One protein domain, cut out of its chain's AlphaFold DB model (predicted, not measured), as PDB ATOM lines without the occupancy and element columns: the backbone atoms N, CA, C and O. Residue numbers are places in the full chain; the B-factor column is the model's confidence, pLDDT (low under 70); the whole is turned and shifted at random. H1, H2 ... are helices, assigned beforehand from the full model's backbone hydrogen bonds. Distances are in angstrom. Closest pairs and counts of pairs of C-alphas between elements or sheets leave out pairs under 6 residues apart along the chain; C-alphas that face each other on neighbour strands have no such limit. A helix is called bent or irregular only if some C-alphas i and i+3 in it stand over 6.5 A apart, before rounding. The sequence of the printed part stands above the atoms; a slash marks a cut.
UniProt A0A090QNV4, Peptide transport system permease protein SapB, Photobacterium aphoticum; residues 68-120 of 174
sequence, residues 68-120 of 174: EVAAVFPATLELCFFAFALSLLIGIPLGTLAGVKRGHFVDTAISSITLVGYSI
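Overview. This is residues 68 to 120 of the 174 residues of the protein "Peptide transport system permease protein SapB" of Photobacterium aphoticum (UniProt A0A090QNV4). A long helix, H1, and a helix less than half its number of residues, H2, make a lopsided V, a helical hairpin that is closed at the tight link and open at the other end. H2 folds back beside the last part of H1, while residues 68 to 90 of H1 stick out as a long free arm that makes the length of the whole. The printed part has 53 residues with two named helices, H1 then H2, and no named strand; the class is all helix. It is extended, with a radius of gyration of the C-alphas of 15.7 A, and spans 50 by 22 by 9 A.

Along the chain. H1 is residues 68 to 100, 46.8 A from first to last C-alpha, and begins at C-alpha 68 at (164.598, 117.767, 182.599). It is irregular, with C-alphas 71 and 74 lying 7.1 A apart, and has a kink of 29 degrees near residue 75. H2 is residues 105 to 119, 20.8 A from first to last C-alpha, and ends at C-alpha 119 at (156.232, 129.432, 151.637).

Arrangement. H1 and H2 form a helical hairpin and run opposite ways at a shallow tilt of 29 degrees. They touch through residues 94 to 99 of H1 and 106 to 111 of H2 alone. Their closest C-alphas, those of Ala 98 and Asp 107, are 4.1 A apart. In H2 every O i to N i+4 pair is within hydrogen-bond range; in H1, 25 of 29 are.

Size, cuts and confidence. The two C-alphas farthest apart, those of Glu 68 and His 104, are 50.8 A apart. Residues 68 to 90, 100 to 105 and 115 to 120 stand free. The printed part has no cut, and the link from H1 to H2 is tight, with 4 residues. The mean pLDDT of the printed part is 94.3, and no printed residue is under 70.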
ATOM      1  N   GLU A  68     165.127 116.659 183.402       90.38
ATOM      2  CA  GLU A  68     164.598 117.767 182.599       90.38
ATOM      3  C   GLU A  68     163.988 117.263 181.291       90.38
ATOM      4  O   GLU A  68     162.877 117.646 180.928       90.38
ATOM      5  N   VAL A  69     164.688 116.350 180.609       91.56
ATOM      6  CA  VAL A  69     164.193 115.727 179.375       91.56
ATOM      7  C   VAL A  69     162.900 114.961 179.650       91.56
ATOM      8  O   VAL A  69     161.923 115.129 178.922       91.56
ATOM      9  N   ALA A  70     162.865 114.157 180.714       90.88
ATOM     10  CA  ALA A  70     161.689 113.385 181.095       90.88
ATOM     11  C   ALA A  70     160.488 114.275 181.456       90.88
ATOM     12  O   ALA A  70     159.360 113.894 181.161       90.88
ATOM     13  N   ALA A  71     160.712 115.463 182.026       88.88
ATOM     14  CA  ALA A  71     159.642 116.398 182.366       88.88
ATOM     15  C   ALA A  71     158.940 116.987 181.125       88.88
ATOM     16  O   ALA A  71     157.724 117.159 181.123       88.88
ATOM     17  N   VAL A  72     159.681 117.270 180.046       90.31
ATOM     18  CA  VAL A  72     159.124 117.878 178.816       90.31
ATOM     19  C   VAL A  72     158.725 116.859 177.744       90.31
ATOM     20  O   VAL A  72     158.014 117.187 176.786       90.31
ATOM     21  N   PHE A  73     159.176 115.612 177.879       92.94
ATOM     22  CA  PHE A  73     158.946 114.560 176.893       92.94
ATOM     23  C   PHE A  73     157.454 114.225 176.674       92.94
ATOM     24  O   PHE A  73     157.039 114.198 175.510       92.94
ATOM     25  N   PRO A  74     156.609 114.058 177.717       92.44
ATOM     26  CA  PRO A  74     155.180 113.792 177.535       92.44
ATOM     27  C   PRO A  74     154.456 114.898 176.757       92.44
ATOM     28  O   PRO A  74     153.637 114.605 175.889       92.44
ATOM     29  N   ALA A  75     154.814 116.163 176.998       90.88
ATOM     30  CA  ALA A  75     154.242 117.305 176.284       90.88
ATOM     31  C   ALA A  75     154.594 117.286 174.788       90.88
ATOM     32  O   ALA A  75     153.747 117.556 173.936       90.88
ATOM     33  N   THR A  76     155.836 116.923 174.455       93.25
ATOM     34  CA  THR A  76     156.266 116.768 173.057       93.25
ATOM     35  C   THR A  76     155.508 115.632 172.369       93.25
ATOM     36  O   THR A  76     155.064 115.793 171.235       93.25
ATOM     37  N   LEU A  77     155.325 114.497 173.053       94.75
ATOM     38  CA  LEU A  77     154.559 113.371 172.515       94.75
ATOM     39  C   LEU A  77     153.098 113.735 172.257       94.75
ATOM     40  O   LEU A  77     152.573 113.390 171.201       94.75
ATOM     41  N   GLU A  78     152.465 114.447 173.188       92.75
ATOM     42  CA  GLU A  78     151.102 114.956 173.030       92.75
ATOM     43  C   GLU A  78     150.996 115.843 171.781       92.75
ATOM     44  O   GLU A  78     150.177 115.580 170.898       92.75
ATOM     45  N   LEU A  79     151.887 116.831 171.645       92.56
ATOM     46  CA  LEU A  79     151.930 117.721 170.485       92.56
ATOM     47  C   LEU A  79     152.122 116.949 169.169       92.56
ATOM     48  O   LEU A  79     151.387 117.167 168.204       92.56
ATOM     49  N   CYS A  80     153.096 116.036 169.125       95.81
ATOM     50  CA  CYS A  80     153.360 115.209 167.949       95.81
ATOM     51  C   CYS A  80     152.154 114.342 167.586       95.81
ATOM     52  O   CYS A  80     151.835 114.212 166.404       95.81
ATOM     53  N   PHE A  81     151.477 113.769 168.581       96.06
ATOM     54  CA  PHE A  81     150.302 112.936 168.372       96.06
ATOM     55  C   PHE A  81     149.160 113.727 167.725       96.06
ATOM     56  O   PHE A  81     148.632 113.288 166.704       96.06
ATOM     57  N   PHE A  82     148.820 114.913 168.243       94.56
ATOM     58  CA  PHE A  82     147.764 115.745 167.653       94.56
ATOM     59  C   PHE A  82     148.124 116.270 166.266       94.56
ATOM     60  O   PHE A  82     147.295 116.209 165.356       94.56
ATOM     61  N   ALA A  83     149.364 116.724 166.068       95.19
ATOM     62  CA  ALA A  83     149.832 117.158 164.755       95.19
ATOM     63  C   ALA A  83     149.750 116.018 163.725       95.19
ATOM     64  O   ALA A  83     149.274 116.214 162.604       95.19
ATOM     65  N   PHE A  84     150.158 114.808 164.115       97.12
ATOM     66  CA  PHE A  84     150.078 113.622 163.270       97.12
ATOM     67  C   PHE A  84     148.628 113.212 162.987       97.12
ATOM     68  O   PHE A  84     148.280 112.974 161.832       97.12
ATOM     69  N   ALA A  85     147.764 113.191 164.003       97.75
ATOM     70  CA  ALA A  85     146.348 112.872 163.844       97.75
ATOM     71  C   ALA A  85     145.647 113.853 162.891       97.75
ATOM     72  O   ALA A  85     144.957 113.419 161.970       97.75
ATOM     73  N   LEU A  86     145.876 115.162 163.038       96.56
ATOM     74  CA  LEU A  86     145.348 116.176 162.119       96.56
ATOM     75  C   LEU A  86     145.895 116.000 160.696       96.56
ATOM     76  O   LEU A  86     145.140 116.093 159.728       96.56
ATOM     77  N   SER A  87     147.186 115.693 160.552       95.75
ATOM     78  CA  SER A  87     147.792 115.413 159.247       95.75
ATOM     79  C   SER A  87     147.150 114.200 158.563       95.75
ATOM     80  O   SER A  87     146.830 114.261 157.375       95.75
ATOM     81  N   LEU A  88     146.881 113.127 159.311       97.38
ATOM     82  CA  LEU A  88     146.188 111.947 158.797       97.38
ATOM     83  C   LEU A  88     144.729 112.242 158.432       97.38
ATOM     84  O   LEU A  88     144.276 111.832 157.367       97.38
ATOM     85  N   LEU A  89     143.991 112.933 159.302       98.00
ATOM     86  CA  LEU A  89     142.548 113.139 159.147       98.00
ATOM     87  C   LEU A  89     142.193 114.223 158.129       98.00
ATOM     88  O   LEU A  89     141.139 114.144 157.508       98.00
ATOM     89  N   ILE A  90     143.045 115.233 157.954       97.00
ATOM     90  CA  ILE A  90     142.774 116.378 157.074       97.00
ATOM     91  C   ILE A  90     143.726 116.364 155.879       97.00
ATOM     92  O   ILE A  90     143.291 116.462 154.732       97.00
ATOM     93  N   GLY A  91     145.026 116.202 156.132       95.44
ATOM     94  CA  GLY A  91     146.056 116.254 155.097       95.44
ATOM     95  C   GLY A  91     145.915 115.141 154.060       95.44
ATOM     96  O   GLY A  91     145.930 115.425 152.863       95.44
ATOM     97  N   ILE A  92     145.719 113.889 154.496       96.31
ATOM     98  CA  ILE A  92     145.549 112.766 153.560       96.31
ATOM     99  C   ILE A  92     144.277 112.933 152.717       96.31
ATOM    100  O   ILE A  92     144.404 112.868 151.494       96.31
ATOM    101  N   PRO A  93     143.073 113.182 153.273       96.19
ATOM    102  CA  PRO A  93     141.874 113.354 152.451       96.19
ATOM    103  C   PRO A  93     141.938 114.538 151.487       96.19
ATOM    104  O   PRO A  93     141.502 114.411 150.346       96.19
ATOM    105  N   LEU A  94     142.502 115.680 151.894       95.88
ATOM    106  CA  LEU A  94     142.670 116.815 150.982       95.88
ATOM    107  C   LEU A  94     143.676 116.499 149.870       95.88
ATOM    108  O   LEU A  94     143.416 116.800 148.705       95.88
ATOM    109  N   GLY A  95     144.789 115.842 150.201       94.38
ATOM    110  CA  GLY A  95     145.785 115.421 149.218       94.38
ATOM    111  C   GLY A  95     145.241 114.388 148.229       94.38
ATOM    112  O   GLY A  95     145.469 114.500 147.023       94.38
ATOM    113  N   THR A  96     144.469 113.406 148.705       95.94
ATOM    114  CA  THR A  96     143.819 112.424 147.828       95.94
ATOM    115  C   THR A  96     142.748 113.079 146.964       95.94
ATOM    116  O   THR A  96     142.686 112.788 145.771       95.94
ATOM    117  N   LEU A  97     141.954 114.007 147.510       96.12
ATOM    118  CA  LEU A  97     140.945 114.746 146.751       96.12
ATOM    119  C   LEU A  97     141.573 115.584 145.631       96.12
ATOM    120  O   LEU A  97     141.083 115.534 144.502       96.12
ATOM    121  N   ALA A  98     142.664 116.300 145.913       94.81
ATOM    122  CA  ALA A  98     143.418 117.040 144.901       94.81
ATOM    123  C   ALA A  98     143.958 116.102 143.807       94.81
ATOM    124  O   ALA A  98     143.796 116.375 142.619       94.81
ATOM    125  N   GLY A  99     144.501 114.943 144.194       93.56
ATOM    126  CA  GLY A  99     144.995 113.936 143.251       93.56
ATOM    127  C   GLY A  99     143.903 113.323 142.364       93.56
ATOM    128  O   GLY A  99     144.117 113.136 141.166       93.56
ATOM    129  N   VAL A 100     142.722 113.034 142.920       96.31
ATOM    130  CA  VAL A 100     141.579 112.477 142.170       96.31
ATOM    131  C   VAL A 100     140.946 113.523 141.251       96.31
ATOM    132  O   VAL A 100     140.531 113.199 140.141       96.31
ATOM    133  N   LYS A 101     140.868 114.785 141.687       94.00
ATOM    134  CA  LYS A 101     140.308 115.911 140.918       94.00
ATOM    135  C   LYS A 101     141.381 116.695 140.159       94.00
ATOM    136  O   LYS A 101     141.206 117.889 139.916       94.00
ATOM    137  N   ARG A 102     142.466 116.029 139.766       90.25
ATOM    138  CA  ARG A 102     143.608 116.661 139.105       90.25
ATOM    139  C   ARG A 102     143.181 117.518 137.912       90.25
ATOM    140  O   ARG A 102     142.450 117.053 137.040       90.25
ATOM    141  N   GLY A 103     143.663 118.757 137.867       90.19
ATOM    142  CA  GLY A 103     143.359 119.715 136.798       90.19
ATOM    143  C   GLY A 103     142.002 120.422 136.913       90.19
ATOM    144  O   GLY A 103     141.709 121.290 136.093       90.19
ATOM    145  N   HIS A 104     141.182 120.109 137.922       93.81
ATOM    146  CA  HIS A 104     140.011 120.918 138.268       93.81
ATOM    147  C   HIS A 104     140.363 122.034 139.257       93.81
ATOM    148  O   HIS A 104     141.367 121.982 139.960       93.81
ATOM    149  N   PHE A 105     139.457 123.008 139.389       94.94
ATOM    150  CA  PHE A 105     139.574 124.104 140.355       94.94
ATOM    151  C   PHE A 105     139.849 123.635 141.797       94.94
ATOM    152  O   PHE A 105     140.578 124.303 142.518       94.94
ATOM    153  N   VAL A 106     139.311 122.479 142.211       94.62
ATOM    154  CA  VAL A 106     139.534 121.918 143.559       94.62
ATOM    155  C   VAL A 106     141.003 121.546 143.785       94.62
ATOM    156  O   VAL A 106     141.548 121.875 144.834       94.62
ATOM    157  N   ASP A 107     141.650 120.910 142.805       94.94
ATOM    158  CA  ASP A 107     143.088 120.619 142.851       94.94
ATOM    159  C   ASP A 107     143.889 121.922 142.933       94.94
ATOM    160  O   ASP A 107     144.674 122.106 143.862       94.94
ATOM    161  N   THR A 108     143.608 122.878 142.043       94.75
ATOM    162  CA  THR A 108     144.292 124.178 142.043       94.75
ATOM    163  C   THR A 108     144.147 124.897 143.383       94.75
ATOM    164  O   THR A 108     145.140 125.377 143.916       94.75
ATOM    165  N   ALA A 109     142.948 124.935 143.970       96.12
ATOM    166  CA  ALA A 109     142.713 125.583 145.257       96.12
ATOM    167  C   ALA A 109     143.517 124.924 146.392       96.12
ATOM    168  O   ALA A 109     144.220 125.620 147.126       96.12
ATOM    169  N   ILE A 110     143.464 123.592 146.512       95.88
ATOM    170  CA  ILE A 110     144.193 122.848 147.553       95.88
ATOM    171  C   ILE A 110     145.708 123.013 147.372       95.88
ATOM    172  O   ILE A 110     146.428 123.304 148.332       95.88
ATOM    173  N   SER A 111     146.194 122.881 146.140       94.56
ATOM    174  CA  SER A 111     147.608 123.027 145.794       94.56
ATOM    175  C   SER A 111     148.114 124.452 146.050       94.56
ATOM    176  O   SER A 111     149.191 124.624 146.619       94.56
ATOM    177  N   SER A 112     147.331 125.484 145.714       95.31
ATOM    178  CA  SER A 112     147.676 126.882 146.002       95.31
ATOM    179  C   SER A 112     147.742 127.166 147.501       95.31
ATOM    180  O   SER A 112     148.718 127.763 147.950       95.31
ATOM    181  N   ILE A 113     146.762 126.708 148.290       95.25
ATOM    182  CA  ILE A 113     146.779 126.869 149.755       95.25
ATOM    183  C   ILE A 113     148.014 126.183 150.350       95.25
ATOM    184  O   ILE A 113     148.710 126.768 151.178       95.25
ATOM    185  N   THR A 114     148.323 124.971 149.886       93.56
ATOM    186  CA  THR A 114     149.498 124.210 150.332       93.56
ATOM    187  C   THR A 114     150.795 124.947 150.008       93.56
ATOM    188  O   THR A 114     151.673 125.053 150.861       93.56
ATOM    189  N   LEU A 115     150.914 125.502 148.797       94.50
ATOM    190  CA  LEU A 115     152.094 126.254 148.373       94.50
ATOM    191  C   LEU A 115     152.287 127.525 149.206       94.50
ATOM    192  O   LEU A 115     153.405 127.811 149.637       94.50
ATOM    193  N   VAL A 116     151.206 128.269 149.460       94.50
ATOM    194  CA  VAL A 116     151.238 129.461 150.322       94.50
ATOM    195  C   VAL A 116     151.676 129.076 151.732       94.50
ATOM    196  O   VAL A 116     152.632 129.654 152.240       94.50
ATOM    197  N   GLY A 117     151.052 128.058 152.332       91.75
ATOM    198  CA  GLY A 117     151.413 127.575 153.666       91.75
ATOM    199  C   GLY A 117     152.876 127.137 153.768       91.75
ATOM    200  O   GLY A 117     153.545 127.473 154.738       91.75
ATOM    201  N   TYR A 118     153.398 126.457 152.744       92.12
ATOM    202  CA  TYR A 118     154.799 126.023 152.699       92.12
ATOM    203  C   TYR A 118     155.794 127.183 152.548       92.12
ATOM    204  O   TYR A 118     156.934 127.092 152.994       92.12
ATOM    205  N   SER A 119     155.372 128.275 151.909       94.62
ATOM    206  CA  SER A 119     156.232 129.432 151.637       94.62
ATOM    207  C   SER A 119     156.323 130.400 152.818       94.62
ATOM    208  O   SER A 119     157.207 131.256 152.852       94.62
ATOM    209  N   ILE A 120     155.407 130.291 153.780       95.31
ATOM    210  CA  ILE A 120     155.361 131.166 154.946       95.31
ATOM    211  C   ILE A 120     156.382 130.699 156.003       95.31
ATOM    212  O   ILE A 120     156.395 129.523 156.370       95.31
TER     213      ILE A 120